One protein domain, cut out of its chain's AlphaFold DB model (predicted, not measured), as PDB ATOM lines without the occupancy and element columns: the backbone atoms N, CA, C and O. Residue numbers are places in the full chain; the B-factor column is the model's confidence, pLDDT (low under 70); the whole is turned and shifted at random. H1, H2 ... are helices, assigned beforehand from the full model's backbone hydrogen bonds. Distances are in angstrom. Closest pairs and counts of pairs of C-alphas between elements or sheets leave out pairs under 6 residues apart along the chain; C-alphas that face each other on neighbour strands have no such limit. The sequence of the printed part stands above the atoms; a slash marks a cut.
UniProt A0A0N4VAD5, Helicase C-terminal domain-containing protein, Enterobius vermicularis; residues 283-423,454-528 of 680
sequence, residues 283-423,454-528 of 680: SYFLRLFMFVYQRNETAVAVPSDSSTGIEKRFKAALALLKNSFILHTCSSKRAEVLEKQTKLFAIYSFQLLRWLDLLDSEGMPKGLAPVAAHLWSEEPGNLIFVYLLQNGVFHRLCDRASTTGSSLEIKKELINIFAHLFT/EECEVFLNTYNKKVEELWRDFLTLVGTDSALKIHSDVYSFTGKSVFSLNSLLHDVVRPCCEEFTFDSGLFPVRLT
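AT A GLANCE: This is residues 283 to 423 and 454 to 528 of the 680 residues of the protein "Helicase C-terminal domain-containing protein" of Enterobius vermicularis (UniProt A0A0N4VAD5). Two long helices, H9 and H4, partly overlap side by side and run opposite ways; H1 and H2, which cross each other, are packed on H4 on the side away from H9. The helical hairpin of H7 and H8 makes the far end of the long axis, with H6 linking its H8 side to H5 and H9, and the long stretch of residues 480 to 528 loops out beyond H9 and folds back toward the middle. The printed part has 216 residues with nine named helices, H1 to H9 in order along the chain, and no named strand, and its class is all helix. It is only just compact, close to loose, with a radius of gyration of the C-alphas of 20.4 A; the spans are 64 by 55 by 30 A, only just flat.

IN THESE COORDINATES: The longest helix, H9, has residues 454 to 479 and is 36.8 A long, from C-alpha 454 at (152.308, 145.006, 103.489) to C-alpha 479 at (134.957, 132.123, 133.298). H4, residues 332 to 355, is 35.2 A long. H1, residues 283 to 298, is 23.6 A long and begins at C-alpha 283, (156.822, 127.750, 123.616). H2 has residues 309 to 322 and is 20.1 A long, and H3 has residues 325 to 329. H5 has residues 369 to 374, H6 residues 381 to 390 and H7 residues 393 to 404. H8, residues 407 to 422, is 22.2 A long.

HOW THE PARTS SIT: H9, with residues 467 to 478 alone, touches residues 341 to 352 of H4, opposite ways at a shallow tilt of 32 degrees, only just short of steep; the closest C-alphas, of Tyr 348 and Phe 474, are 6.4 A apart. H4 is the hub, touching four helices. H1 touches it about perpendicular, at 84 degrees, with residues 285 to 286 alone, closest at the C-alphas of Phe 285 and Ser 349, 6.6 A. H2 touches H4 with residues 318 to 322 alone, closest at Lys 322 and Glu 339, whose C-alphas are 6.6 A apart. H3 touches H4 at the C-alphas of Leu 327 and Ala 335, 4.9 A. H5 and H6 form a hairpin, and H6 touches H8 at the C-alphas of Gly 381 and Leu 421, 4.4 A. H7 and H8 form a hairpin at a shallow tilt of 16 degrees. H1 and H9 are among the pairs that are apart. Every O i to N i+4 pair is within hydrogen-bond range in H2, H3, H5, H6, H7, H8 and H9; H1 has 8 of 12 and H4 19 of 20.

THE WHOLE: The two C-alphas farthest apart, of Ser 332 and Gly 405, are 64.9 A apart. Residues 424 to 453 are not printed, and C-alphas 423 and 454 are 19.2 A apart across the cut. Of the links that are printed whole, H4 to H5 is long. Residues 297 to 307 and 494 to 502 stand free. The mean pLDDT of the printed part is 72.2; residues 293 to 314, 398 to 407, 479 to 514, 516 to 521 and 528 are under 70.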
ATOM      1  N   SER A 283     155.524 128.405 123.834       90.62
ATOM      2  CA  SER A 283     156.822 127.750 123.616       90.62
ATOM      3  C   SER A 283     157.259 126.865 124.785       90.62
ATOM      4  O   SER A 283     158.056 125.941 124.598       90.62
ATOM      5  N   TYR A 284     156.782 127.116 126.012       89.38
ATOM      6  CA  TYR A 284     156.987 126.182 127.123       89.38
ATOM      7  C   TYR A 284     156.265 124.858 126.859       89.38
ATOM      8  O   TYR A 284     156.885 123.802 126.984       89.38
ATOM      9  N   PHE A 285     155.006 124.907 126.416       87.75
ATOM     10  CA  PHE A 285     154.249 123.700 126.081       87.75
ATOM     11  C   PHE A 285     154.833 122.966 124.877       87.75
ATOM     12  O   PHE A 285     154.966 121.747 124.939       87.75
ATOM     13  N   LEU A 286     155.293 123.675 123.840       89.19
ATOM     14  CA  LEU A 286     156.006 123.048 122.720       89.19
ATOM     15  C   LEU A 286     157.217 122.234 123.202       89.19
ATOM     16  O   LEU A 286     157.350 121.055 122.882       89.19
ATOM     17  N   ARG A 287     158.072 122.837 124.039       87.94
ATOM     18  CA  ARG A 287     159.243 122.156 124.617       87.94
ATOM     19  C   ARG A 287     158.853 121.004 125.539       87.94
ATOM     20  O   ARG A 287     159.536 119.983 125.543       87.94
ATOM     21  N   LEU A 288     157.766 121.144 126.298       85.81
ATOM     22  CA  LEU A 288     157.235 120.075 127.141       85.81
ATOM     23  C   LEU A 288     156.819 118.865 126.294       85.81
ATOM     24  O   LEU A 288     157.218 117.745 126.611       85.81
ATOM     25  N   PHE A 289     156.081 119.079 125.202       82.44
ATOM     26  CA  PHE A 289     155.683 118.005 124.287       82.44
ATOM     27  C   PHE A 289     156.902 117.355 123.610       82.44
ATOM     28  O   PHE A 289     157.004 116.127 123.593       82.44
ATOM     29  N   MET A 290     157.885 118.151 123.173       82.94
ATOM     30  CA  MET A 290     159.157 117.640 122.636       82.94
ATOM     31  C   MET A 290     159.944 116.797 123.652       82.94
ATOM     32  O   MET A 290     160.508 115.762 123.305       82.94
ATOM     33  N   PHE A 291     159.979 117.216 124.918       80.81
ATOM     34  CA  PHE A 291     160.683 116.496 125.978       80.81
ATOM     35  C   PHE A 291     160.018 115.158 126.317       80.81
ATOM     36  O   PHE A 291     160.691 114.141 126.493       80.81
ATOM     37  N   VAL A 292     158.685 115.142 126.393       75.44
ATOM     38  CA  VAL A 292     157.918 113.912 126.628       75.44
ATOM     39  C   VAL A 292     158.113 112.917 125.479       75.44
ATOM     40  O   VAL A 292     158.151 111.712 125.725       75.44
ATOM     41  N   TYR A 293     158.300 113.399 124.246       67.94
ATOM     42  CA  TYR A 293     158.620 112.543 123.106       67.94
ATOM     43  C   TYR A 293     159.963 111.815 123.264       67.94
ATOM     44  O   TYR A 293     159.987 110.586 123.198       67.94
ATOM     45  N   GLN A 294     161.052 112.541 123.556       61.81
ATOM     46  CA  GLN A 294     162.407 111.966 123.666       61.81
ATOM     47  C   GLN A 294     162.485 110.784 124.647       61.81
ATOM     48  O   GLN A 294     163.239 109.837 124.434       61.81
ATOM     49  N   ARG A 295     161.683 110.804 125.718       54.97
ATOM     50  CA  ARG A 295     161.674 109.724 126.713       54.97
ATOM     51  C   ARG A 295     161.064 108.420 126.215       54.97
ATOM     52  O   ARG A 295     161.507 107.370 126.673       54.97
ATOM     53  N   ASN A 296     160.099 108.466 125.298       50.88
ATOM     54  CA  ASN A 296     159.455 107.258 124.778       50.88
ATOM     55  C   ASN A 296     160.394 106.425 123.896       50.88
ATOM     56  O   ASN A 296     160.252 105.208 123.877       50.88
ATOM     57  N   GLU A 297     161.376 107.037 123.229       49.62
ATOM     58  CA  GLU A 297     162.399 106.288 122.481       49.62
ATOM     59  C   GLU A 297     163.402 105.586 123.415       49.62
ATOM     60  O   GLU A 297     163.912 104.518 123.089       49.62
ATOM     61  N   THR A 298     163.662 106.151 124.600       45.88
ATOM     62  CA  THR A 298     164.617 105.606 125.587       45.88
ATOM     63  C   THR A 298     163.986 104.717 126.666       45.88
ATOM     64  O   THR A 298     164.701 104.138 127.486       45.88
ATOM     65  N   ALA A 299     162.656 104.622 126.717       45.03
ATOM     66  CA  ALA A 299     161.959 103.842 127.729       45.03
ATOM     67  C   ALA A 299     161.920 102.363 127.328       45.03
ATOM     68  O   ALA A 299     161.200 101.956 126.420       45.03
ATOM     69  N   VAL A 300     162.705 101.573 128.062       42.34
ATOM     70  CA  VAL A 300     162.593 100.117 128.227       42.34
ATOM     71  C   VAL A 300     161.137  99.662 128.100       42.34
ATOM     72  O   VAL A 300     160.256 100.235 128.739       42.34
ATOM     73  N   ALA A 301     160.910  98.625 127.291       39.44
ATOM     74  CA  ALA A 301     159.619  97.979 127.081       39.44
ATOM     75  C   ALA A 301     158.881  97.736 128.412       39.44
ATOM     76  O   ALA A 301     159.194  96.804 129.151       39.44
ATOM     77  N   VAL A 302     157.896  98.585 128.718       46.97
ATOM     78  CA  VAL A 302     156.937  98.345 129.801       46.97
ATOM     79  C   VAL A 302     155.809  97.470 129.237       46.97
ATOM     80  O   VAL A 302     155.334  97.759 128.133       46.97
ATOM     81  N   PRO A 303     155.374  96.407 129.941       45.06
ATOM     82  CA  PRO A 303     154.430  95.439 129.398       45.06
ATOM     83  C   PRO A 303     153.035  96.046 129.209       45.06
ATOM     84  O   PRO A 303     152.522  96.722 130.094       45.06
ATOM     85  N   SER A 304     152.443  95.766 128.046       48.75
ATOM     86  CA  SER A 304     151.001  95.566 127.823       48.75
ATOM     87  C   SER A 304     150.007  96.474 128.569       48.75
ATOM     88  O   SER A 304     149.078  95.969 129.190       48.75
ATOM     89  N   ASP A 305     150.128  97.791 128.422       48.88
ATOM     90  CA  ASP A 305     148.981  98.692 128.589       48.88
ATOM     91  C   ASP A 305     148.521  99.163 127.208       48.88
ATOM     92  O   ASP A 305     149.280  99.829 126.496       48.88
ATOM     93  N   SER A 306     147.269  98.854 126.866       52.72
ATOM     94  CA  SER A 306     146.540  99.183 125.627       52.72
ATOM     95  C   SER A 306     146.311 100.684 125.383       52.72
ATOM     96  O   SER A 306     145.533 101.061 124.509       52.72
ATOM     97  N   SER A 307     146.983 101.556 126.136       54.81
ATOM     98  CA  SER A 307     146.904 103.002 125.934       54.81
ATOM     99  C   SER A 307     147.752 103.413 124.733       54.81
ATOM    100  O   SER A 307     148.942 103.090 124.645       54.81
ATOM    101  N   THR A 308     147.124 104.138 123.805       60.12
ATOM    102  CA  THR A 308     147.788 104.735 122.639       60.12
ATOM    103  C   THR A 308     148.985 105.584 123.090       60.12
ATOM    104  O   THR A 308     148.980 106.158 124.183       60.12
ATOM    105  N   GLY A 309     150.035 105.686 122.263       63.44
ATOM    106  CA  GLY A 309     151.237 106.472 122.600       63.44
ATOM    107  C   GLY A 309     150.914 107.917 123.008       63.44
ATOM    108  O   GLY A 309     151.573 108.488 123.877       63.44
ATOM    109  N   ILE A 310     149.827 108.458 122.459       63.28
ATOM    110  CA  ILE A 310     149.248 109.767 122.757       63.28
ATOM    111  C   ILE A 310     148.830 109.880 124.231       63.28
ATOM    112  O   ILE A 310     149.256 110.803 124.926       63.28
ATOM    113  N   GLU A 311     148.055 108.929 124.755       66.12
ATOM    114  CA  GLU A 311     147.576 108.970 126.143       66.12
ATOM    115  C   GLU A 311     148.718 108.943 127.157       66.12
ATOM    116  O   GLU A 311     148.677 109.662 128.159       66.12
ATOM    117  N   LYS A 312     149.759 108.143 126.896       67.44
ATOM    118  CA  LYS A 312     150.952 108.088 127.752       67.44
ATOM    119  C   LYS A 312     151.677 109.437 127.763       67.44
ATOM    120  O   LYS A 312     152.064 109.910 128.833       67.44
ATOM    121  N   ARG A 313     151.785 110.103 126.606       68.31
ATOM    122  CA  ARG A 313     152.400 111.437 126.478       68.31
ATOM    123  C   ARG A 313     151.606 112.507 127.221       68.31
ATOM    124  O   ARG A 313     152.174 113.249 128.022       68.31
ATOM    125  N   PHE A 314     150.290 112.552 127.022       69.81
ATOM    126  CA  PHE A 314     149.429 113.498 127.731       69.81
ATOM    127  C   PHE A 314     149.451 113.261 129.242       69.81
ATOM    128  O   PHE A 314     149.570 114.221 130.001       69.81
ATOM    129  N   LYS A 315     149.423 112.003 129.704       73.31
ATOM    130  CA  LYS A 315     149.554 111.672 131.132       73.31
ATOM    131  C   LYS A 315     150.892 112.141 131.709       73.31
ATOM    132  O   LYS A 315     150.899 112.714 132.796       73.31
ATOM    133  N   ALA A 316     151.998 111.965 130.984       74.69
ATOM    134  CA  ALA A 316     153.318 112.427 131.414       74.69
ATOM    135  C   ALA A 316     153.407 113.963 131.491       74.69
ATOM    136  O   ALA A 316     153.866 114.503 132.499       74.69
ATOM    137  N   ALA A 317     152.913 114.672 130.470       76.50
ATOM    138  CA  ALA A 317     152.851 116.133 130.470       76.50
ATOM    139  C   ALA A 317     151.977 116.657 131.625       76.50
ATOM    140  O   ALA A 317     152.392 117.540 132.375       76.50
ATOM    141  N   LEU A 318     150.799 116.060 131.833       76.88
ATOM    142  CA  LEU A 318     149.894 116.404 132.933       76.88
ATOM    143  C   LEU A 318     150.511 116.127 134.307       76.88
ATOM    144  O   LEU A 318     150.324 116.930 135.219       76.88
ATOM    145  N   ALA A 319     151.251 115.030 134.476       80.81
ATOM    146  CA  ALA A 319     151.940 114.725 135.728       80.81
ATOM    147  C   ALA A 319     152.985 115.795 136.084       80.81
ATOM    148  O   ALA A 319     153.134 116.141 137.257       80.81
ATOM    149  N   LEU A 320     153.672 116.360 135.086       80.50
ATOM    150  CA  LEU A 320     154.635 117.443 135.294       80.50
ATOM    151  C   LEU A 320     153.944 118.753 135.697       80.50
ATOM    152  O   LEU A 320     154.411 119.439 136.604       80.50
ATOM    153  N   LEU A 321     152.802 119.071 135.081       81.25
ATOM    154  CA  LEU A 321     152.010 120.254 135.438       81.25
ATOM    155  C   LEU A 321     151.427 120.146 136.857       81.25
ATOM    156  O   LEU A 321     151.465 121.122 137.606       81.25
ATOM    157  N   LYS A 322     150.948 118.956 137.245       81.12
ATOM    158  CA  LYS A 322     150.364 118.676 138.570       81.12
ATOM    159  C   LYS A 322     151.361 118.762 139.724       81.12
ATOM    160  O   LYS A 322     150.982 119.164 140.815       81.12
ATOM    161  N   ASN A 323     152.620 118.399 139.490       82.25
ATOM    162  CA  ASN A 323     153.675 118.439 140.509       82.25
ATOM    163  C   ASN A 323     154.516 119.725 140.430       82.25
ATOM    164  O   ASN A 323     155.677 119.752 140.841       82.25
ATOM    165  N   SER A 324     153.968 120.795 139.850       83.38
ATOM    166  CA  SER A 324     154.671 122.068 139.746       83.38
ATOM    167  C   SER A 324     154.759 122.758 141.111       83.38
ATOM    168  O   SER A 324     153.806 122.794 141.887       83.38
ATOM    169  N   PHE A 325     155.918 123.353 141.409       84.31
ATOM    170  CA  PHE A 325     156.173 123.988 142.707       84.31
ATOM    171  C   PHE A 325     155.155 125.095 143.045       84.31
ATOM    172  O   PHE A 325     154.829 125.295 144.212       84.31
ATOM    173  N   ILE A 326     154.593 125.762 142.030       83.25
ATOM    174  CA  ILE A 326     153.570 126.799 142.210       83.25
ATOM    175  C   ILE A 326     152.315 126.260 142.911       83.25
ATOM    176  O   ILE A 326     151.826 126.897 143.844       83.25
ATOM    177  N   LEU A 327     151.871 125.046 142.565       82.31
ATOM    178  CA  LEU A 327     150.694 124.405 143.158       82.31
ATOM    179  C   LEU A 327     150.901 124.066 144.639       82.31
ATOM    180  O   LEU A 327     149.954 124.125 145.418       82.31
ATOM    181  N   HIS A 328     152.140 123.782 145.047       82.69
ATOM    182  CA  HIS A 328     152.484 123.502 146.444       82.69
ATOM    183  C   HIS A 328     152.657 124.767 147.297       82.69
ATOM    184  O   HIS A 328     152.545 124.701 148.518       82.69
ATOM    185  N   THR A 329     152.939 125.916 146.673       79.31
ATOM    186  CA  THR A 329     153.128 127.194 147.384       79.31
ATOM    187  C   THR A 329     151.850 128.019 147.546       79.31
ATOM    188  O   THR A 329     151.829 128.954 148.349       79.31
ATOM    189  N   CYS A 330     150.790 127.695 146.804       73.19
ATOM    190  CA  CYS A 330     149.497 128.374 146.890       73.19
ATOM    191  C   CYS A 330     148.574 127.711 147.929       73.19
ATOM    192  O   CYS A 330     148.770 126.568 148.335       73.19
ATOM    193  N   SER A 331     147.544 128.431 148.386       72.69
ATOM    194  CA  SER A 331     146.546 127.845 149.292       72.69
ATOM    195  C   SER A 331     145.768 126.721 148.596       72.69
ATOM    196  O   SER A 331     145.504 126.807 147.400       72.69
ATOM    197  N   SER A 332     145.352 125.694 149.347       72.31
ATOM    198  CA  SER A 332     144.698 124.482 148.814       72.31
ATOM    199  C   SER A 332     143.538 124.776 147.838       72.31
ATOM    200  O   SER A 332     143.500 124.212 146.749       72.31
ATOM    201  N   LYS A 333     142.667 125.752 148.148       74.38
ATOM    202  CA  LYS A 333     141.577 126.182 147.245       74.38
ATOM    203  C   LYS A 333     142.071 126.839 145.949       74.38
ATOM    204  O   LYS A 333     141.468 126.653 144.901       74.38
ATOM    205  N   ARG A 334     143.149 127.629 146.009       74.38
ATOM    206  CA  ARG A 334     143.728 128.299 144.830       74.38
ATOM    207  C   ARG A 334     144.514 127.324 143.960       74.38
ATOM    208  O   ARG A 334     144.476 127.453 142.745       74.38
ATOM    209  N   ALA A 335     145.183 126.349 144.572       77.19
ATOM    210  CA  ALA A 335     145.918 125.314 143.856       77.19
ATOM    211  C   ALA A 335     144.995 124.507 142.928       77.19
ATOM    212  O   ALA A 335     145.357 124.268 141.782       77.19
ATOM    213  N   GLU A 336     143.780 124.169 143.372       79.31
ATOM    214  CA  GLU A 336     142.812 123.449 142.534       79.31
ATOM    215  C   GLU A 336     142.380 124.268 141.302       79.31
ATOM    216  O   GLU A 336     142.365 123.754 140.181       79.31
ATOM    217  N   VAL A 337     142.075 125.558 141.488       79.12
ATOM    218  CA  VAL A 337     141.702 126.462 140.384       79.12
ATOM    219  C   VAL A 337     142.877 126.649 139.424       79.12
ATOM    220  O   VAL A 337     142.710 126.549 138.209       79.12
ATOM    221  N   LEU A 338     144.085 126.847 139.957       80.50
ATOM    222  CA  LEU A 338     145.296 127.008 139.161       80.50
ATOM    223  C   LEU A 338     145.620 125.745 138.356       80.50
ATOM    224  O   LEU A 338     145.997 125.841 137.188       80.50
ATOM    225  N   GLU A 339     145.433 124.555 138.933       83.00
ATOM    226  CA  GLU A 339     145.612 123.286 138.226       83.00
ATOM    227  C   GLU A 339     144.637 123.174 137.042       83.00
ATOM    228  O   GLU A 339     145.043 122.798 135.939       83.00
ATOM    229  N   LYS A 340     143.360 123.531 137.239       81.56
ATOM    230  CA  LYS A 340     142.351 123.542 136.167       81.56
ATOM    231  C   LYS A 340     142.704 124.550 135.072       81.56
ATOM    232  O   LYS A 340     142.744 124.176 133.900       81.56
ATOM    233  N   GLN A 341     143.035 125.788 135.437       82.25
ATOM    234  CA  GLN A 341     143.413 126.832 134.477       82.25
ATOM    235  C   GLN A 341     144.686 126.472 133.701       82.25
ATOM    236  O   GLN A 341     144.743 126.671 132.490       82.25
ATOM    237  N   THR A 342     145.675 125.858 134.354       84.25
ATOM    238  CA  THR A 342     146.905 125.384 133.697       84.25
ATOM    239  C   THR A 342     146.603 124.313 132.645       84.25
ATOM    240  O   THR A 342     147.192 124.328 131.566       84.25
ATOM    241  N   LYS A 343     145.657 123.402 132.914       84.06
ATOM    242  CA  LYS A 343     145.210 122.400 131.929       84.06
ATOM    243  C   LYS A 343     144.493 123.043 130.746       84.06
ATOM    244  O   LYS A 343     144.784 122.688 129.608       84.06
ATOM    245  N   LEU A 344     143.591 123.991 130.999       83.94
ATOM    246  CA  LEU A 344     142.896 124.727 129.937       83.94
ATOM    247  C   LEU A 344     143.885 125.511 129.065       83.94
ATOM    248  O   LEU A 344     143.779 125.493 127.841       83.94
ATOM    249  N   PHE A 345     144.901 126.123 129.676       85.81
ATOM    250  CA  PHE A 345     145.938 126.846 128.946       85.81
ATOM    251  C   PHE A 345     146.839 125.905 128.130       85.81
ATOM    252  O   PHE A 345     147.247 126.241 127.018       85.81
ATOM    253  N   ALA A 346     147.104 124.694 128.630       86.06
ATOM    254  CA  ALA A 346     147.800 123.658 127.867       86.06
ATOM    255  C   ALA A 346     147.006 123.236 126.617       86.06
ATOM    256  O   ALA A 346     147.598 123.033 125.559       86.06
ATOM    257  N   ILE A 347     145.674 123.141 126.722       85.88
ATOM    258  CA  ILE A 347     144.784 122.836 125.589       85.88
ATOM    259  C   ILE A 347     144.822 123.968 124.561       85.88
ATOM    260  O   ILE A 347     145.032 123.701 123.379       85.88
ATOM    261  N   TYR A 348     144.685 125.218 125.009       87.69
ATOM    262  CA  TYR A 348     144.833 126.402 124.158       87.69
ATOM    263  C   TYR A 348     146.181 126.398 123.417       87.69
ATOM    264  O   TYR A 348     146.226 126.503 122.190       87.69
ATOM    265  N   SER A 349     147.279 126.177 124.148       90.00
ATOM    266  CA  SER A 349     148.631 126.125 123.579       90.00
ATOM    267  C   SER A 349     148.767 125.004 122.548       90.00
ATOM    268  O   SER A 349     149.341 125.206 121.483       90.00
ATOM    269  N   PHE A 350     148.209 123.825 122.828       88.00
ATOM    270  CA  PHE A 350     148.219 122.693 121.906       88.00
ATOM    271  C   PHE A 350     147.448 122.991 120.612       88.00
ATOM    272  O   PHE A 350     147.946 122.705 119.525       88.00
ATOM    273  N   GLN A 351     146.264 123.601 120.707       89.62
ATOM    274  CA  GLN A 351     145.469 123.987 119.537       89.62
ATOM    275  C   GLN A 351     146.197 125.013 118.665       89.62
ATOM    276  O   GLN A 351     146.238 124.853 117.444       89.62
ATOM    277  N   LEU A 352     146.824 126.020 119.281       91.19
ATOM    278  CA  LEU A 352     147.603 127.018 118.553       91.19
ATOM    279  C   LEU A 352     148.825 126.392 117.861       91.19
ATOM    280  O   LEU A 352     149.065 126.650 116.684       91.19
ATOM    281  N   LEU A 353     149.566 125.525 118.557       91.69
ATOM    282  CA  LEU A 353     150.731 124.830 117.995       91.69
ATOM    283  C   LEU A 353     150.364 123.888 116.841       91.69
ATOM    284  O   LEU A 353     151.135 123.766 115.891       91.69
ATOM    285  N   ARG A 354     149.190 123.249 116.898       89.81
ATOM    286  CA  ARG A 354     148.664 122.444 115.786       89.81
ATOM    287  C   ARG A 354     148.265 123.294 114.590       89.81
ATOM    288  O   ARG A 354     148.530 122.906 113.460       89.81
ATOM    289  N   TRP A 355     147.636 124.444 114.825       91.56
ATOM    290  CA  TRP A 355     147.293 125.364 113.742       91.56
ATOM    291  C   TRP A 355     148.544 125.925 113.047       91.56
ATOM    292  O   TRP A 355     148.548 126.072 111.829       91.56
ATOM    293  N   LEU A 356     149.626 126.147 113.799       89.38
ATOM    294  CA  LEU A 356     150.944 126.518 113.269       89.38
ATOM    295  C   LEU A 356     151.709 125.362 112.597       89.38
ATOM    296  O   LEU A 356     152.864 125.540 112.223       89.38
ATOM    297  N   ASP A 357     151.117 124.170 112.484       87.06
ATOM    298  CA  ASP A 357     151.767 122.958 111.959       87.06
ATOM    299  C   ASP A 357     153.103 122.618 112.661       87.06
ATOM    300  O   ASP A 357     154.018 122.046 112.071       87.06
ATOM    301  N   LEU A 358     153.232 122.990 113.943       87.50
ATOM    302  CA  LEU A 358     154.388 122.658 114.789       87.50
ATOM    303  C   LEU A 358     154.161 121.385 115.589       87.50
ATOM    304  O   LEU A 358     155.125 120.758 116.025       87.50
ATOM    305  N   LEU A 359     152.898 121.016 115.796       86.88
ATOM    306  CA  LEU A 359     152.509 119.743 116.380       86.88
ATOM    307  C   LEU A 359     151.546 119.005 115.452       86.88
ATOM    308  O   LEU A 359     150.633 119.612 114.891       86.88
ATOM    309  N   ASP A 360     151.715 117.694 115.333       81.06
ATOM    310  CA  ASP A 360     150.754 116.836 114.639       81.06
ATOM    311  C   ASP A 360     149.532 116.487 115.524       81.06
ATOM    312  O   ASP A 360     149.351 116.989 116.641       81.06
ATOM    313  N   SER A 361     148.652 115.612 115.026       77.69
ATOM    314  CA  SER A 361     147.502 115.102 115.786       77.69
ATOM    315  C   SER A 361     147.877 114.279 117.019       77.69
ATOM    316  O   SER A 361     147.054 114.146 117.925       77.69
ATOM    317  N   GLU A 362     149.095 113.750 117.071       71.88
ATOM    318  CA  GLU A 362     149.615 112.900 118.140       71.88
ATOM    319  C   GLU A 362     150.479 113.666 119.162       71.88
ATOM    320  O   GLU A 362     150.997 113.075 120.120       71.88
ATOM    321  N   GLY A 363     150.632 114.982 118.973       71.38
ATOM    322  CA  GLY A 363     151.477 115.852 119.788       71.38
ATOM    323  C   GLY A 363     152.974 115.710 119.510       71.38
ATOM    324  O   GLY A 363     153.786 116.022 120.381       71.38
ATOM    325  N   MET A 364     153.340 115.233 118.324       75.88
ATOM    326  CA  MET A 364     154.713 115.167 117.840       75.88
ATOM    327  C   MET A 364     155.166 116.510 117.283       75.88
ATOM    328  O   MET A 364     154.403 117.136 116.548       75.88
ATOM    329  N   PRO A 365     156.412 116.934 117.553       81.12
ATOM    330  CA  PRO A 365     156.988 118.085 116.875       81.12
ATOM    331  C   PRO A 365     157.111 117.825 115.371       81.12
ATOM    332  O   PRO A 365     157.691 116.821 114.962       81.12
ATOM    333  N   LYS A 366     156.614 118.758 114.560       80.50
ATOM    334  CA  LYS A 366     156.643 118.698 113.096       80.50
ATOM    335  C   LYS A 366     157.366 119.912 112.504       80.50
ATOM    336  O   LYS A 366     157.358 121.002 113.081       80.50
ATOM    337  N   GLY A 367     158.013 119.712 111.354       76.88
ATOM    338  CA  GLY A 367     158.587 120.781 110.533       76.88
ATOM    339  C   GLY A 367     159.556 121.688 111.298       76.88
ATOM    340  O   GLY A 367     160.631 121.263 111.718       76.88
ATOM    341  N   LEU A 368     159.168 122.954 111.476       82.19
ATOM    342  CA  LEU A 368     159.983 124.006 112.097       82.19
ATOM    343  C   LEU A 368     159.842 124.093 113.629       82.19
ATOM    344  O   LEU A 368     160.380 125.019 114.243       82.19
ATOM    345  N   ALA A 369     159.181 123.125 114.273       85.56
ATOM    346  CA  ALA A 369     159.078 123.046 115.734       85.56
ATOM    347  C   ALA A 369     160.427 123.180 116.477       85.56
ATOM    348  O   ALA A 369     160.473 123.913 117.471       85.56
ATOM    349  N   PRO A 370     161.548 122.582 116.012       83.44
ATOM    350  CA  PRO A 370     162.849 122.776 116.653       83.44
ATOM    351  C   PRO A 370     163.328 124.236 116.643       83.44
ATOM    352  O   PRO A 370     163.924 124.686 117.621       83.44
ATOM    353  N   VAL A 371     163.032 124.998 115.583       83.06
ATOM    354  CA  VAL A 371     163.401 126.421 115.470       83.06
ATOM    355  C   VAL A 371     162.589 127.259 116.454       83.06
ATOM    356  O   VAL A 371     163.163 128.044 117.210       83.06
ATOM    357  N   ALA A 372     161.272 127.038 116.510       89.00
ATOM    358  CA  ALA A 372     160.394 127.702 117.475       89.00
ATOM    359  C   ALA A 372     160.833 127.428 118.926       89.00
ATOM    360  O   ALA A 372     160.895 128.349 119.744       89.00
ATOM    361  N   ALA A 373     161.197 126.176 119.231       89.25
ATOM    362  CA  ALA A 373     161.677 125.759 120.545       89.25
ATOM    363  C   ALA A 373     163.064 126.327 120.893       89.25
ATOM    364  O   ALA A 373     163.316 126.648 122.056       89.25
ATOM    365  N   HIS A 374     163.956 126.482 119.911       87.25
ATOM    366  CA  HIS A 374     165.263 127.114 120.100       87.25
ATOM    367  C   HIS A 374     165.132 128.611 120.432       87.25
ATOM    368  O   HIS A 374     165.866 129.132 121.273       87.25
ATOM    369  N   LEU A 375     164.146 129.282 119.831       87.69
ATOM    370  CA  LEU A 375     163.850 130.707 120.007       87.69
ATOM    371  C   LEU A 375     162.845 131.002 121.137       87.69
ATOM    372  O   LEU A 375     162.262 132.082 121.170       87.69
ATOM    373  N   TRP A 376     162.649 130.082 122.088       88.50
ATOM    374  CA  TRP A 376     161.628 130.203 123.143       88.50
ATOM    375  C   TRP A 376     161.710 131.486 123.987       88.50
ATOM    376  O   TRP A 376     160.712 131.876 124.585       88.50
ATOM    377  N   SER A 377     162.889 132.112 124.095       86.81
ATOM    378  CA  SER A 377     163.070 133.340 124.878       86.81
ATOM    379  C   SER A 377     162.458 134.573 124.218       86.81
ATOM    380  O   SER A 377     162.262 135.577 124.892       86.81
ATOM    381  N   GLU A 378     162.164 134.499 122.921       88.00
ATOM    382  CA  GLU A 378     161.749 135.632 122.097       88.00
ATOM    383  C   GLU A 378     160.257 135.560 121.718       88.00
ATOM    384  O   GLU A 378     159.856 136.006 120.643       88.00
ATOM    385  N   GLU A 379     159.426 134.955 122.569       87.56
ATOM    386  CA  GLU A 379     157.972 134.877 122.373       87.56
ATOM    387  C   GLU A 379     157.320 136.265 122.532       87.56
ATOM    388  O   GLU A 379     157.638 136.979 123.489       87.56
ATOM    389  N   PRO A 380     156.424 136.696 121.614       88.50
ATOM    390  CA  PRO A 380     155.780 135.940 120.524       88.50
ATOM    391  C   PRO A 380     156.505 135.947 119.170       88.50
ATOM    392  O   PRO A 380     156.060 135.286 118.229       88.50
ATOM    393  N   GLY A 381     157.611 136.685 119.047       88.94
ATOM    394  CA  GLY A 381     158.350 136.849 117.794       88.94
ATOM    395  C   GLY A 381     158.790 135.527 117.168       88.94
ATOM    396  O   GLY A 381     158.777 135.400 115.948       88.94
ATOM    397  N   ASN A 382     159.106 134.511 117.975       91.56
ATOM    398  CA  ASN A 382     159.482 133.183 117.489       91.56
ATOM    399  C   ASN A 382     158.348 132.440 116.754       91.56
ATOM    400  O   ASN A 382     158.592 131.865 115.694       91.56
ATOM    401  N   LEU A 383     157.121 132.456 117.287       92.31
ATOM    402  CA  LEU A 383     155.964 131.784 116.683       92.31
ATOM    403  C   LEU A 383     155.561 132.474 115.380       92.31
ATOM    404  O   LEU A 383     155.330 131.811 114.370       92.31
ATOM    405  N   ILE A 384     155.545 133.808 115.392       91.38
ATOM    406  CA  ILE A 384     155.245 134.622 114.212       91.38
ATOM    407  C   ILE A 384     156.330 134.433 113.149       91.38
ATOM    408  O   ILE A 384     156.013 134.255 111.978       91.38
ATOM    409  N   PHE A 385     157.607 134.419 113.538       90.00
ATOM    410  CA  PHE A 385     158.716 134.186 112.615       90.00
ATOM    411  C   PHE A 385     158.570 132.850 111.879       90.00
ATOM    412  O   PHE A 385     158.700 132.805 110.655       90.00
ATOM    413  N   VAL A 386     158.246 131.777 112.604       87.50
ATOM    414  CA  VAL A 386     158.029 130.458 112.000       87.50
ATOM    415  C   VAL A 386     156.802 130.453 111.087       87.50
ATOM    416  O   VAL A 386     156.891 129.934 109.977       87.50
ATOM    417  N   TYR A 387     155.710 131.107 111.485       89.62
ATOM    418  CA  TYR A 387     154.528 131.265 110.637       89.62
ATOM    419  C   TYR A 387     154.839 132.014 109.328       89.62
ATOM    420  O   TYR A 387     154.457 131.573 108.244       89.62
ATOM    421  N   LEU A 388     155.587 133.120 109.394       85.81
ATOM    422  CA  LEU A 388     156.014 133.874 108.208       85.81
ATOM    423  C   LEU A 388     156.941 133.047 107.303       85.81
ATOM    424  O   LEU A 388     156.859 133.145 106.076       85.81
ATOM    425  N   LEU A 389     157.794 132.206 107.897       82.31
ATOM    426  CA  LEU A 389     158.678 131.302 107.164       82.31
ATOM    427  C   LEU A 389     157.894 130.203 106.431       82.31
ATOM    428  O   LEU A 389     158.156 129.965 105.255       82.31
ATOM    429  N   GLN A 390     156.892 129.598 107.078       82.31
ATOM    430  CA  GLN A 390     156.013 128.588 106.468       82.31
ATOM    431  C   GLN A 390     155.205 129.145 105.289       82.31
ATOM    432  O   GLN A 390     155.004 128.448 104.300       82.31
ATOM    433  N   ASN A 391     154.786 130.413 105.357       82.00
ATOM    434  CA  ASN A 391     154.042 131.083 104.282       82.00
ATOM    435  C   ASN A 391     154.945 131.649 103.163       82.00
ATOM    436  O   ASN A 391     154.478 132.379 102.280       82.00
ATOM    437  N   GLY A 392     156.250 131.349 103.190       72.75
ATOM    438  CA  GLY A 392     157.200 131.712 102.135       72.75
ATOM    439  C   GLY A 392     157.469 133.213 102.004       72.75
ATOM    440  O   GLY A 392     157.936 133.653 100.956       72.75
ATOM    441  N   VAL A 393     157.186 134.014 103.038       77.50
ATOM    442  CA  VAL A 393     157.387 135.475 103.006       77.50
ATOM    443  C   VAL A 393     158.861 135.810 102.778       77.50
ATOM    444  O   VAL A 393     159.203 136.562 101.872       77.50
ATOM    445  N   PHE A 394     159.753 135.170 103.540       78.44
ATOM    446  CA  PHE A 394     161.196 135.362 103.394       78.44
ATOM    447  C   PHE A 394     161.735 134.846 102.053       78.44
ATOM    448  O   PHE A 394     162.664 135.436 101.514       78.44
ATOM    449  N   HIS A 395     161.138 133.794 101.483       74.25
ATOM    450  CA  HIS A 395     161.529 133.284 100.166       74.25
ATOM    451  C   HIS A 395     161.232 134.309  99.066       74.25
ATOM    452  O   HIS A 395     162.130 134.645  98.299       74.25
ATOM    453  N   ARG A 396     160.029 134.900  99.066       74.69
ATOM    454  CA  ARG A 396     159.665 135.965  98.117       74.69
ATOM    455  C   ARG A 396     160.553 137.202  98.250       74.69
ATOM    456  O   ARG A 396     160.897 137.815  97.243       74.69
ATOM    457  N   LEU A 397     160.949 137.560  99.474       71.75
ATOM    458  CA  LEU A 397     161.906 138.649  99.710       71.75
ATOM    459  C   LEU A 397     163.291 138.328  99.126       71.75
ATOM    460  O   LEU A 397     163.902 139.184  98.489       71.75
ATOM    461  N   CYS A 398     163.773 137.094  99.285       69.38
ATOM    462  CA  CYS A 398     165.038 136.654  98.695       69.38
ATOM    463  C   CYS A 398     164.991 136.592  97.157       69.38
ATOM    464  O   CYS A 398     165.955 136.998  96.510       69.38
ATOM    465  N   ASP A 399     163.876 136.172  96.556       69.75
ATOM    466  CA  ASP A 399     163.719 136.114  95.091       69.75
ATOM    467  C   ASP A 399     163.683 137.512  94.450       69.75
ATOM    468  O   ASP A 399     164.180 137.744  93.345       69.75
ATOM    469  N   ARG A 400     163.149 138.505  95.167       69.75
ATOM    470  CA  ARG A 400     163.274 139.912  94.755       69.75
ATOM    471  C   ARG A 400     164.728 140.368  94.752       69.75
ATOM    472  O   ARG A 400     165.117 141.152  93.885       69.75
ATOM    473  N   ALA A 401     165.545 139.858  95.675       63.56
ATOM    474  CA  ALA A 401     166.966 140.193  95.765       63.56
ATOM    475  C   ALA A 401     167.756 139.735  94.548       63.56
ATOM    476  O   ALA A 401     168.561 140.506  94.019       63.56
ATOM    477  N   SER A 402     167.511 138.505  94.095       60.81
ATOM    478  CA  SER A 402     168.174 137.949  92.916       60.81
ATOM    479  C   SER A 402     167.795 138.704  91.638       60.81
ATOM    480  O   SER A 402     168.626 138.839  90.743       60.81
ATOM    481  N   THR A 403     166.582 139.263  91.587       65.56
ATOM    482  CA  THR A 403     166.061 139.995  90.422       65.56
ATOM    483  C   THR A 403     166.508 141.464  90.369       65.56
ATOM    484  O   THR A 403     166.757 141.993  89.289       65.56
ATOM    485  N   THR A 404     166.626 142.136  91.520       60.72
ATOM    486  CA  THR A 404     166.784 143.608  91.593       60.72
ATOM    487  C   THR A 404     168.244 144.046  91.790       60.72
ATOM    488  O   THR A 404     168.593 145.195  91.540       60.72
ATOM    489  N   GLY A 405     169.137 143.141  92.217       59.19
ATOM    490  CA  GLY A 405     170.572 143.407  92.381       59.19
ATOM    491  C   GLY A 405     170.960 144.241  93.615       59.19
ATOM    492  O   GLY A 405     172.134 144.270  93.985       59.19
ATOM    493  N   SER A 406     170.011 144.865  94.322       61.78
ATOM    494  CA  SER A 406     170.254 145.660  95.535       61.78
ATOM    495  C   SER A 406     170.181 144.824  96.825       61.78
ATOM    496  O   SER A 406     169.275 144.952  97.646       61.78
ATOM    497  N   SER A 407     171.204 143.991  97.062       65.12
ATOM    498  CA  SER A 407     171.335 143.172  98.289       65.12
ATOM    499  C   SER A 407     171.190 143.990  99.588       65.12
ATOM    500  O   SER A 407     170.622 143.510 100.568       65.12
ATOM    501  N   LEU A 408     171.675 145.238  99.602       70.50
ATOM    502  CA  LEU A 408     171.674 146.109 100.783       70.50
ATOM    503  C   LEU A 408     170.269 146.568 101.209       70.50
ATOM    504  O   LEU A 408     170.013 146.710 102.404       70.50
ATOM    505  N   GLU A 409     169.358 146.802 100.265       75.62
ATOM    506  CA  GLU A 409     167.999 147.277 100.568       75.62
ATOM    507  C   GLU A 409     167.175 146.182 101.244       75.62
ATOM    508  O   GLU A 409     166.537 146.421 102.265       75.62
ATOM    509  N   ILE A 410     167.305 144.949 100.762       74.44
ATOM    510  CA  ILE A 410     166.599 143.790 101.319       74.44
ATOM    511  C   ILE A 410     167.161 143.409 102.683       74.44
ATOM    512  O   ILE A 410     166.414 143.045 103.586       74.44
ATOM    513  N   LYS A 411     168.472 143.571 102.895       72.25
ATOM    514  CA  LYS A 411     169.076 143.422 104.228       72.25
ATOM    515  C   LYS A 411     168.490 144.423 105.228       72.25
ATOM    516  O   LYS A 411     168.153 144.040 106.346       72.25
ATOM    517  N   LYS A 412     168.305 145.684 104.821       80.00
ATOM    518  CA  LYS A 412     167.628 146.699 105.646       80.00
ATOM    519  C   LYS A 412     166.169 146.317 105.919       80.00
ATOM    520  O   LYS A 412     165.704 146.484 107.043       80.00
ATOM    521  N   GLU A 413     165.462 145.781 104.931       81.81
ATOM    522  CA  GLU A 413     164.074 145.331 105.079       81.81
ATOM    523  C   GLU A 413     163.944 144.131 106.033       81.81
ATOM    524  O   GLU A 413     163.109 144.148 106.937       81.81
ATOM    525  N   LEU A 414     164.831 143.137 105.931       79.81
ATOM    526  CA  LEU A 414     164.895 142.000 106.857       79.81
ATOM    527  C   LEU A 414     165.148 142.450 108.296       79.81
ATOM    528  O   LEU A 414     164.514 141.953 109.225       79.81
ATOM    529  N   ILE A 415     166.044 143.417 108.490       83.44
ATOM    530  CA  ILE A 415     166.322 143.970 109.818       83.44
ATOM    531  C   ILE A 415     165.122 144.744 110.351       83.44
ATOM    532  O   ILE A 415     164.846 144.651 111.543       83.44
ATOM    533  N   ASN A 416     164.369 145.435 109.494       87.50
ATOM    534  CA  ASN A 416     163.111 146.061 109.892       87.50
ATOM    535  C   ASN A 416     162.085 145.012 110.364       87.50
ATOM    536  O   ASN A 416     161.488 145.168 111.428       87.50
ATOM    537  N   ILE A 417     161.939 143.895 109.638       86.25
ATOM    538  CA  ILE A 417     161.061 142.780 110.036       86.25
ATOM    539  C   ILE A 417     161.520 142.179 111.371       86.25
ATOM    540  O   ILE A 417     160.720 142.019 112.290       86.25
ATOM    541  N   PHE A 418     162.811 141.879 111.529       87.50
ATOM    542  CA  PHE A 418     163.338 141.337 112.784       87.50
ATOM    543  C   PHE A 418     163.232 142.323 113.946       87.50
ATOM    544  O   PHE A 418     162.966 141.901 115.071       87.50
ATOM    545  N   ALA A 419     163.377 143.622 113.691       87.81
ATOM    546  CA  ALA A 419     163.133 144.643 114.693       87.81
ATOM    547  C   ALA A 419     161.671 144.602 115.165       87.81
ATOM    548  O   ALA A 419     161.425 144.571 116.371       87.81
ATOM    549  N   HIS A 420     160.703 144.482 114.253       88.31
ATOM    550  CA  HIS A 420     159.285 144.317 114.606       88.31
ATOM    551  C   HIS A 420     158.992 143.061 115.425       88.31
ATOM    552  O   HIS A 420     158.192 143.119 116.359       88.31
ATOM    553  N   LEU A 421     159.629 141.936 115.099       87.88
ATOM    554  CA  LEU A 421     159.363 140.656 115.762       87.88
ATOM    555  C   LEU A 421     160.045 140.537 117.130       87.88
ATOM    556  O   LEU A 421     159.435 140.035 118.073       87.88
ATOM    557  N   PHE A 422     161.293 140.998 117.248       87.94
ATOM    558  CA  PHE A 422     162.169 140.667 118.380       87.94
ATOM    559  C   PHE A 422     162.543 141.852 119.271       87.94
ATOM    560  O   PHE A 422     163.130 141.659 120.332       87.94
ATOM    561  N   THR A 423     162.196 143.082 118.893       85.50
ATOM    562  CA  THR A 423     162.402 144.255 119.759       85.50
ATOM    563  C   THR A 423     161.075 144.722 120.347       85.50
ATOM    564  O   THR A 423     160.010 144.409 119.825       85.50
ATOM    565  N   GLU A 454     153.743 145.338 103.592       85.75
ATOM    566  CA  GLU A 454     152.308 145.006 103.489       85.75
ATOM    567  C   GLU A 454     152.052 143.490 103.480       85.75
ATOM    568  O   GLU A 454     151.152 142.993 104.156       85.75
ATOM    569  N   GLU A 455     152.896 142.722 102.784       83.25
ATOM    570  CA  GLU A 455     152.809 141.259 102.760       83.25
ATOM    571  C   GLU A 455     152.926 140.635 104.150       83.25
ATOM    572  O   GLU A 455     152.142 139.757 104.509       83.25
ATOM    573  N   CYS A 456     153.898 141.086 104.941       85.94
ATOM    574  CA  CYS A 456     154.117 140.599 106.297       85.94
ATOM    575  C   CYS A 456     152.954 140.994 107.216       85.94
ATOM    576  O   CYS A 456     152.559 140.205 108.074       85.94
ATOM    577  N   GLU A 457     152.395 142.193 107.033       87.81
ATOM    578  CA  GLU A 457     151.284 142.698 107.839       87.81
ATOM    579  C   GLU A 457     149.997 141.886 107.627       87.81
ATOM    580  O   GLU A 457     149.316 141.553 108.597       87.81
ATOM    581  N   VAL A 458     149.695 141.470 106.392       90.19
ATOM    582  CA  VAL A 458     148.528 140.615 106.096       90.19
ATOM    583  C   VAL A 458     148.607 139.274 106.837       90.19
ATOM    584  O   VAL A 458     147.642 138.852 107.486       90.19
ATOM    585  N   PHE A 459     149.762 138.603 106.786       89.88
ATOM    586  CA  PHE A 459     149.973 137.347 107.513       89.88
ATOM    587  C   PHE A 459     149.957 137.556 109.029       89.88
ATOM    588  O   PHE A 459     149.338 136.772 109.749       89.88
ATOM    589  N   LEU A 460     150.562 138.636 109.524       88.56
ATOM    590  CA  LEU A 460     150.552 138.959 110.949       88.56
ATOM    591  C   LEU A 460     149.129 139.200 111.476       88.56
ATOM    592  O   LEU A 460     148.759 138.661 112.517       88.56
ATOM    593  N   ASN A 461     148.296 139.933 110.738       87.62
ATOM    594  CA  ASN A 461     146.897 140.163 111.101       87.62
ATOM    595  C   ASN A 461     146.081 138.862 111.099       87.62
ATOM    596  O   ASN A 461     145.250 138.646 111.983       87.62
ATOM    597  N   THR A 462     146.358 137.961 110.154       90.62
ATOM    598  CA  THR A 462     145.733 136.630 110.090       90.62
ATOM    599  C   THR A 462     146.102 135.785 111.312       90.62
ATOM    600  O   THR A 462     145.228 135.189 111.944       90.62
ATOM    601  N   TYR A 463     147.382 135.792 111.689       91.00
ATOM    602  CA  TYR A 463     147.877 135.135 112.896       91.00
ATOM    603  C   TYR A 463     147.220 135.702 114.160       91.00
ATOM    604  O   TYR A 463     146.638 134.950 114.941       91.00
ATOM    605  N   ASN A 464     147.237 137.027 114.325       88.19
ATOM    606  CA  ASN A 464     146.670 137.701 115.493       88.19
ATOM    607  C   ASN A 464     145.179 137.391 115.660       88.19
ATOM    608  O   ASN A 464     144.744 137.038 116.754       88.19
ATOM    609  N   LYS A 465     144.409 137.437 114.565       84.62
ATOM    610  CA  LYS A 465     142.985 137.087 114.578       84.62
ATOM    611  C   LYS A 465     142.765 135.654 115.060       84.62
ATOM    612  O   LYS A 465     141.856 135.405 115.848       84.62
ATOM    613  N   LYS A 466     143.606 134.708 114.628       87.56
ATOM    614  CA  LYS A 466     143.456 133.312 115.047       87.56
ATOM    615  C   LYS A 466     143.775 133.104 116.525       87.56
ATOM    616  O   LYS A 466     143.065 132.366 117.211       87.56
ATOM    617  N   VAL A 467     144.823 133.760 117.012       86.38
ATOM    618  CA  VAL A 467     145.195 133.750 118.432       86.38
ATOM    619  C   VAL A 467     144.076 134.359 119.282       86.38
ATOM    620  O   VAL A 467     143.705 133.784 120.304       86.38
ATOM    621  N   GLU A 468     143.475 135.464 118.835       81.44
ATOM    622  CA  GLU A 468     142.326 136.094 119.495       81.44
ATOM    623  C   GLU A 468     141.100 135.179 119.588       81.44
ATOM    624  O   GLU A 468     140.471 135.125 120.644       81.44
ATOM    625  N   GLU A 469     140.756 134.459 118.516       82.62
ATOM    626  CA  GLU A 469     139.655 133.485 118.517       82.62
ATOM    627  C   GLU A 469     139.868 132.409 119.591       82.62
ATOM    628  O   GLU A 469     139.034 132.242 120.480       82.62
ATOM    629  N   LEU A 470     141.024 131.738 119.564       83.00
ATOM    630  CA  LEU A 470     141.351 130.670 120.518       83.00
ATOM    631  C   LEU A 470     141.435 131.186 121.961       83.00
ATOM    632  O   LEU A 470     141.067 130.491 122.910       83.00
ATOM    633  N   TRP A 471     141.916 132.415 122.142       82.19
ATOM    634  CA  TRP A 471     141.997 133.040 123.455       82.19
ATOM    635  C   TRP A 471     140.614 133.360 124.030       82.19
ATOM    636  O   TRP A 471     140.379 133.146 125.218       82.19
ATOM    637  N   ARG A 472     139.668 133.818 123.200       76.81
ATOM    638  CA  ARG A 472     138.270 134.036 123.612       76.81
ATOM    639  C   ARG A 472     137.609 132.736 124.069       76.81
ATOM    640  O   ARG A 472     136.917 132.740 125.090       76.81
ATOM    641  N   ASP A 473     137.869 131.634 123.372       78.19
ATOM    642  CA  ASP A 473     137.376 130.309 123.759       78.19
ATOM    643  C   ASP A 473     137.953 129.880 125.115       78.19
ATOM    644  O   ASP A 473     137.214 129.473 126.016       78.19
ATOM    645  N   PHE A 474     139.265 130.058 125.308       82.12
ATOM    646  CA  PHE A 474     139.933 129.799 126.585       82.12
ATOM    647  C   PHE A 474     139.325 130.621 127.733       82.12
ATOM    648  O   PHE A 474     138.973 130.059 128.772       82.12
ATOM    649  N   LEU A 475     139.152 131.932 127.548       76.44
ATOM    650  CA  LEU A 475     138.583 132.814 128.570       76.44
ATOM    651  C   LEU A 475     137.139 132.447 128.924       76.44
ATOM    652  O   LEU A 475     136.763 132.504 130.095       76.44
ATOM    653  N   THR A 476     136.350 132.034 127.933       74.44
ATOM    654  CA  THR A 476     134.965 131.595 128.143       74.44
ATOM    655  C   THR A 476     134.924 130.342 129.015       74.44
ATOM    656  O   THR A 476     134.144 130.277 129.962       74.44
ATOM    657  N   LEU A 477     135.809 129.371 128.765       74.38
ATOM    658  CA  LEU A 477     135.907 128.150 129.572       74.38
ATOM    659  C   LEU A 477     136.355 128.447 131.005       74.38
ATOM    660  O   LEU A 477     135.753 127.942 131.952       74.38
ATOM    661  N   VAL A 478     137.365 129.301 131.178       74.38
ATOM    662  CA  VAL A 478     137.856 129.695 132.507       74.38
ATOM    663  C   VAL A 478     136.783 130.447 133.306       74.38
ATOM    664  O   VAL A 478     136.631 130.200 134.501       74.38
ATOM    665  N   GLY A 479     136.003 131.318 132.656       62.72
ATOM    666  CA  GLY A 479     134.957 132.123 133.298       62.72
ATOM    667  C   GLY A 479     133.732 131.337 133.782       62.72
ATOM    668  O   GLY A 479     132.974 131.846 134.606       62.72
ATOM    669  N   THR A 480     133.527 130.102 133.314       61.22
ATOM    670  CA  THR A 480     132.425 129.238 133.784       61.22
ATOM    671  C   THR A 480     132.697 128.560 135.131       61.22
ATOM    672  O   THR A 480     131.773 127.997 135.723       61.22
ATOM    673  N   ASP A 481     133.930 128.621 135.654       57.12
ATOM    674  CA  ASP A 481     134.271 127.978 136.925       57.12
ATOM    675  C   ASP A 481     133.728 128.776 138.128       57.12
ATOM    676  O   ASP A 481     134.087 129.922 138.407       57.12
ATOM    677  N   SER A 482     132.828 128.130 138.865       49.38
ATOM    678  CA  SER A 482     131.947 128.711 139.889       49.38
ATOM    679  C   SER A 482     132.636 129.344 141.112       49.38
ATOM    680  O   SER A 482     131.972 130.037 141.888       49.38
ATOM    681  N   ALA A 483     133.948 129.153 141.290       48.00
ATOM    682  CA  ALA A 483     134.720 129.729 142.396       48.00
ATOM    683  C   ALA A 483     135.173 131.185 142.152       48.00
ATOM    684  O   ALA A 483     135.470 131.900 143.108       48.00
ATOM    685  N   LEU A 484     135.189 131.635 140.893       46.97
ATOM    686  CA  LEU A 484     135.470 133.011 140.480       46.97
ATOM    687  C   LEU A 484     134.207 133.598 139.836       46.97
ATOM    688  O   LEU A 484     134.208 133.994 138.676       46.97
ATOM    689  N   LYS A 485     133.096 133.659 140.586       43.44
ATOM    690  CA  LYS A 485     131.965 134.508 140.185       43.44
ATOM    691  C   LYS A 485     132.435 135.959 140.191       43.44
ATOM    692  O   LYS A 485     132.466 136.623 141.225       43.44
ATOM    693  N   ILE A 486     132.823 136.436 139.018       42.66
ATOM    694  CA  ILE A 486     133.033 137.845 138.737       42.66
ATOM    695  C   ILE A 486     131.666 138.518 138.890       42.66
ATOM    696  O   ILE A 486     130.827 138.453 137.997       42.66
ATOM    697  N   HIS A 487     131.418 139.136 140.046       38.03
ATOM    698  CA  HIS A 487     130.239 139.971 140.316       38.03
ATOM    699  C   HIS A 487     130.329 141.326 139.590       38.03
ATOM    700  O   HIS A 487     130.125 142.380 140.182       38.03
ATOM    701  N   SER A 488     130.696 141.309 138.312       38.75
ATOM    702  CA  SER A 488     130.732 142.491 137.462       38.75
ATOM    703  C   SER A 488     129.934 142.183 136.205       38.75
ATOM    704  O   SER A 488     130.332 141.335 135.400       38.75
ATOM    705  N   ASP A 489     128.844 142.926 136.026       36.00
ATOM    706  CA  ASP A 489     127.919 142.855 134.889       36.00
ATOM    707  C   ASP A 489     128.602 143.076 133.524       36.00
ATOM    708  O   ASP A 489     128.009 142.821 132.484       36.00
ATOM    709  N   VAL A 490     129.873 143.495 133.509       39.53
ATOM    710  CA  VAL A 490     130.663 143.734 132.291       39.53
ATOM    711  C   VAL A 490     131.130 142.433 131.612       39.53
ATOM    712  O   VAL A 490     131.316 142.416 130.399       39.53
ATOM    713  N   TYR A 491     131.279 141.327 132.356       40.12
ATOM    714  CA  TYR A 491     131.742 140.028 131.816       40.12
ATOM    715  C   TYR A 491     130.719 138.898 131.919       40.12
ATOM    716  O   TYR A 491     130.933 137.801 131.402       40.12
ATOM    717  N   SER A 492     129.584 139.162 132.558       34.38
ATOM    718  CA  SER A 492     128.454 138.245 132.595       34.38
ATOM    719  C   SER A 492     127.743 138.259 131.234       34.38
ATOM    720  O   SER A 492     127.020 139.196 130.917       34.38
ATOM    721  N   PHE A 493     127.971 137.216 130.431       34.00
ATOM    722  CA  PHE A 493     127.034 136.649 129.451       34.00
ATOM    723  C   PHE A 493     125.971 137.601 128.870       34.00
ATOM    724  O   PHE A 493     124.858 137.685 129.383       34.00
ATOM    725  N   THR A 494     126.238 138.207 127.711       26.62
ATOM    726  CA  THR A 494     125.141 138.701 126.855       26.62
ATOM    727  C   THR A 494     124.825 137.784 125.684       26.62
ATOM    728  O   THR A 494     123.846 138.040 124.990       26.62
ATOM    729  N   GLY A 495     125.608 136.727 125.424       35.81
ATOM    730  CA  GLY A 495     125.352 135.874 124.257       35.81
ATOM    731  C   GLY A 495     125.254 136.682 122.953       35.81
ATOM    732  O   GLY A 495     124.515 136.310 122.045       35.81
ATOM    733  N   LYS A 496     125.955 137.821 122.873       30.36
ATOM    734  CA  LYS A 496     126.019 138.679 121.692       30.36
ATOM    735  C   LYS A 496     127.472 138.862 121.280       30.36
ATOM    736  O   LYS A 496     128.303 139.325 122.054       30.36
ATOM    737  N   SER A 497     127.746 138.502 120.027       42.44
ATOM    738  CA  SER A 497     128.955 138.879 119.298       42.44
ATOM    739  C   SER A 497     129.036 140.402 119.257       42.44
ATOM    740  O   SER A 497     128.256 141.033 118.542       42.44
ATOM    741  N   VAL A 498     129.968 141.002 119.997       38.44
ATOM    742  CA  VAL A 498     130.271 142.427 119.847       38.44
ATOM    743  C   VAL A 498     131.746 142.590 119.505       38.44
ATOM    744  O   VAL A 498     132.646 142.313 120.296       38.44
ATOM    745  N   PHE A 499     131.946 143.045 118.273       37.75
ATOM    746  CA  PHE A 499     133.192 143.286 117.548       37.75
ATOM    747  C   PHE A 499     134.110 144.375 118.150       37.75
ATOM    748  O   PHE A 499     135.043 144.800 117.481       37.75
ATOM    749  N   SER A 500     133.878 144.862 119.376       38.97
ATOM    750  CA  SER A 500     134.494 146.120 119.839       38.97
ATOM    751  C   SER A 500     135.063 146.124 121.261       38.97
ATOM    752  O   SER A 500     135.347 147.196 121.791       38.97
ATOM    753  N   LEU A 501     135.247 144.971 121.906       40.47
ATOM    754  CA  LEU A 501     135.970 144.918 123.182       40.47
ATOM    755  C   LEU A 501     137.456 144.663 122.920       40.47
ATOM    756  O   LEU A 501     137.872 143.522 122.719       40.47
ATOM    757  N   ASN A 502     138.246 145.741 122.934       43.25
ATOM    758  CA  ASN A 502     139.696 145.658 123.071       43.25
ATOM    759  C   ASN A 502     140.009 145.012 124.424       43.25
ATOM    760  O   ASN A 502     139.737 145.589 125.476       43.25
ATOM    761  N   SER A 503     140.640 143.841 124.400       47.12
ATOM    762  CA  SER A 503     141.113 143.068 125.559       47.12
ATOM    763  C   SER A 503     142.172 143.788 126.422       47.12
ATOM    764  O   SER A 503     142.681 143.212 127.379       47.12
ATOM    765  N   LEU A 504     142.494 145.043 126.094       42.56
ATOM    766  CA  LEU A 504     143.517 145.891 126.712       42.56
ATOM    767  C   LEU A 504     142.949 147.030 127.580       42.56
ATOM    768  O   LEU A 504     143.725 147.789 128.158       42.56
ATOM    769  N   LEU A 505     141.624 147.190 127.673       41.03
ATOM    770  CA  LEU A 505     141.018 148.224 128.520       41.03
ATOM    771  C   LEU A 505     140.974 147.773 129.989       41.03
ATOM    772  O   LEU A 505     140.663 146.630 130.301       41.03
ATOM    773  N   HIS A 506     141.328 148.685 130.892       36.38
ATOM    774  CA  HIS A 506     141.643 148.418 132.300       36.38
ATOM    775  C   HIS A 506     140.435 148.195 133.236       36.38
ATOM    776  O   HIS A 506     140.649 148.004 134.431       36.38
ATOM    777  N   ASP A 507     139.204 148.126 132.721       33.53
ATOM    778  CA  ASP A 507     137.979 147.968 133.532       33.53
ATOM    779  C   ASP A 507     137.436 146.527 133.550       33.53
ATOM    780  O   ASP A 507     136.236 146.266 133.607       33.53
ATOM    781  N   VAL A 508     138.348 145.557 133.506       47.59
ATOM    782  CA  VAL A 508     138.049 144.136 133.320       47.59
ATOM    783  C   VAL A 508     138.509 143.357 134.543       47.59
ATOM    784  O   VAL A 508     139.707 143.269 134.824       47.59
ATOM    785  N   VAL A 509     137.571 142.769 135.288       45.72
ATOM    786  CA  VAL A 509     137.918 141.818 136.354       45.72
ATOM    787  C   VAL A 509     138.724 140.677 135.736       45.72
ATOM    788  O   VAL A 509     138.302 140.090 134.741       45.72
ATOM    789  N   ARG A 510     139.893 140.370 136.311       52.31
ATOM    790  CA  ARG A 510     140.784 139.323 135.795       52.31
ATOM    791  C   ARG A 510     140.056 137.968 135.796       52.31
ATOM    792  O   ARG A 510     139.711 137.494 136.877       52.31
ATOM    793  N   PRO A 511     139.849 137.329 134.626       57.81
ATOM    794  CA  PRO A 511     139.213 136.011 134.547       57.81
ATOM    795  C   PRO A 511     140.133 134.884 135.033       57.81
ATOM    796  O   PRO A 511     139.663 133.838 135.470       57.81
ATOM    797  N   CYS A 512     141.449 135.100 134.990       66.31
ATOM    798  CA  CYS A 512     142.461 134.144 135.430       66.31
ATOM    799  C   CYS A 512     142.940 134.442 136.861       66.31
ATOM    800  O   CYS A 512     142.825 135.570 137.348       66.31
ATOM    801  N   CYS A 513     143.515 133.435 137.522       68.19
ATOM    802  CA  CYS A 513     144.174 133.593 138.819       68.19
ATOM    803  C   CYS A 513     145.284 134.665 138.778       68.19
ATOM    804  O   CYS A 513     145.860 134.937 137.726       68.19
ATOM    805  N   GLU A 514     145.613 135.262 139.931       66.38
ATOM    806  CA  GLU A 514     146.633 136.324 140.050       66.38
ATOM    807  C   GLU A 514     148.021 135.889 139.549       66.38
ATOM    808  O   GLU A 514     148.834 136.731 139.173       66.38
ATOM    809  N   GLU A 515     148.279 134.583 139.556       70.62
ATOM    810  CA  GLU A 515     149.496 133.937 139.079       70.62
ATOM    811  C   GLU A 515     149.654 133.974 137.546       70.62
ATOM    812  O   GLU A 515     150.774 133.842 137.058       70.62
ATOM    813  N   PHE A 516     148.572 134.188 136.788       66.19
ATOM    814  CA  PHE A 516     148.646 134.452 135.351       66.19
ATOM    815  C   PHE A 516     149.011 135.921 135.115       66.19
ATOM    816  O   PHE A 516     148.198 136.833 135.292       66.19
ATOM    817  N   THR A 517     150.249 136.168 134.693       63.81
ATOM    818  CA  THR A 517     150.663 137.481 134.202       63.81
ATOM    819  C   THR A 517     150.201 137.646 132.761       63.81
ATOM    820  O   THR A 517     150.644 136.922 131.878       63.81
ATOM    821  N   PHE A 518     149.308 138.607 132.514       62.84
ATOM    822  CA  PHE A 518     148.907 139.004 131.163       62.84
ATOM    823  C   PHE A 518     150.052 139.773 130.490       62.84
ATOM    824  O   PHE A 518     150.070 141.003 130.469       62.84
ATOM    825  N   ASP A 519     151.044 139.034 130.007       65.81
ATOM    826  CA  ASP A 519     152.139 139.525 129.181       65.81
ATOM    827  C   ASP A 519     152.031 138.975 127.746       65.81
ATOM    828  O   ASP A 519     151.118 138.217 127.408       65.81
ATOM    829  N   SER A 520     152.966 139.381 126.884       61.94
ATOM    830  CA  SER A 520     153.034 138.918 125.495       61.94
ATOM    831  C   SER A 520     153.411 137.439 125.354       61.94
ATOM    832  O   SER A 520     153.359 136.918 124.248       61.94
ATOM    833  N   GLY A 521     153.829 136.773 126.435       67.06
ATOM    834  CA  GLY A 521     154.052 135.331 126.455       67.06
ATOM    835  C   GLY A 521     152.760 134.562 126.731       67.06
ATOM    836  O   GLY A 521     152.509 133.525 126.127       67.06
ATOM    837  N   LEU A 522     151.890 135.088 127.595       75.38
ATOM    838  CA  LEU A 522     150.586 134.475 127.843       75.38
ATOM    839  C   LEU A 522     149.651 134.617 126.638       75.38
ATOM    840  O   LEU A 522     148.976 133.665 126.243       75.38
ATOM    841  N   PHE A 523     149.615 135.818 126.063       79.44
ATOM    842  CA  PHE A 523     148.823 136.139 124.885       79.44
ATOM    843  C   PHE A 523     149.771 136.514 123.738       79.44
ATOM    844  O   PHE A 523     150.170 137.679 123.633       79.44
ATOM    845  N   PRO A 524     150.183 135.534 122.907       82.88
ATOM    846  CA  PRO A 524     151.257 135.702 121.940       82.88
ATOM    847  C   PRO A 524     150.786 136.457 120.696       82.88
ATOM    848  O   PRO A 524     150.710 135.900 119.614       82.88
ATOM    849  N   VAL A 525     150.451 137.737 120.849       82.75
ATOM    850  CA  VAL A 525     150.005 138.631 119.772       82.75
ATOM    851  C   VAL A 525     150.994 139.773 119.608       82.75
ATOM    852  O   VAL A 525     151.579 140.265 120.578       82.75
ATOM    853  N   ARG A 526     151.166 140.231 118.365       81.38
ATOM    854  CA  ARG A 526     151.993 141.397 118.056       81.38
ATOM    855  C   ARG A 526     151.216 142.386 117.197       81.38
ATOM    856  O   ARG A 526     150.901 142.097 116.050       81.38
ATOM    857  N   LEU A 527     150.932 143.560 117.755       74.88
ATOM    858  CA  LEU A 527     150.260 144.650 117.045       74.88
ATOM    859  C   LEU A 527     151.290 145.485 116.273       74.88
ATOM    860  O   LEU A 527     152.302 145.880 116.853       74.88
ATOM    861  N   THR A 528     151.019 145.773 114.996       68.31
ATOM    862  CA  THR A 528     151.848 146.662 114.158       68.31
ATOM    863  C   THR A 528     151.720 148.119 114.599       68.31
ATOM    864  O   THR A 528     152.720 148.816 114.728       68.31
TER     865      THR A 528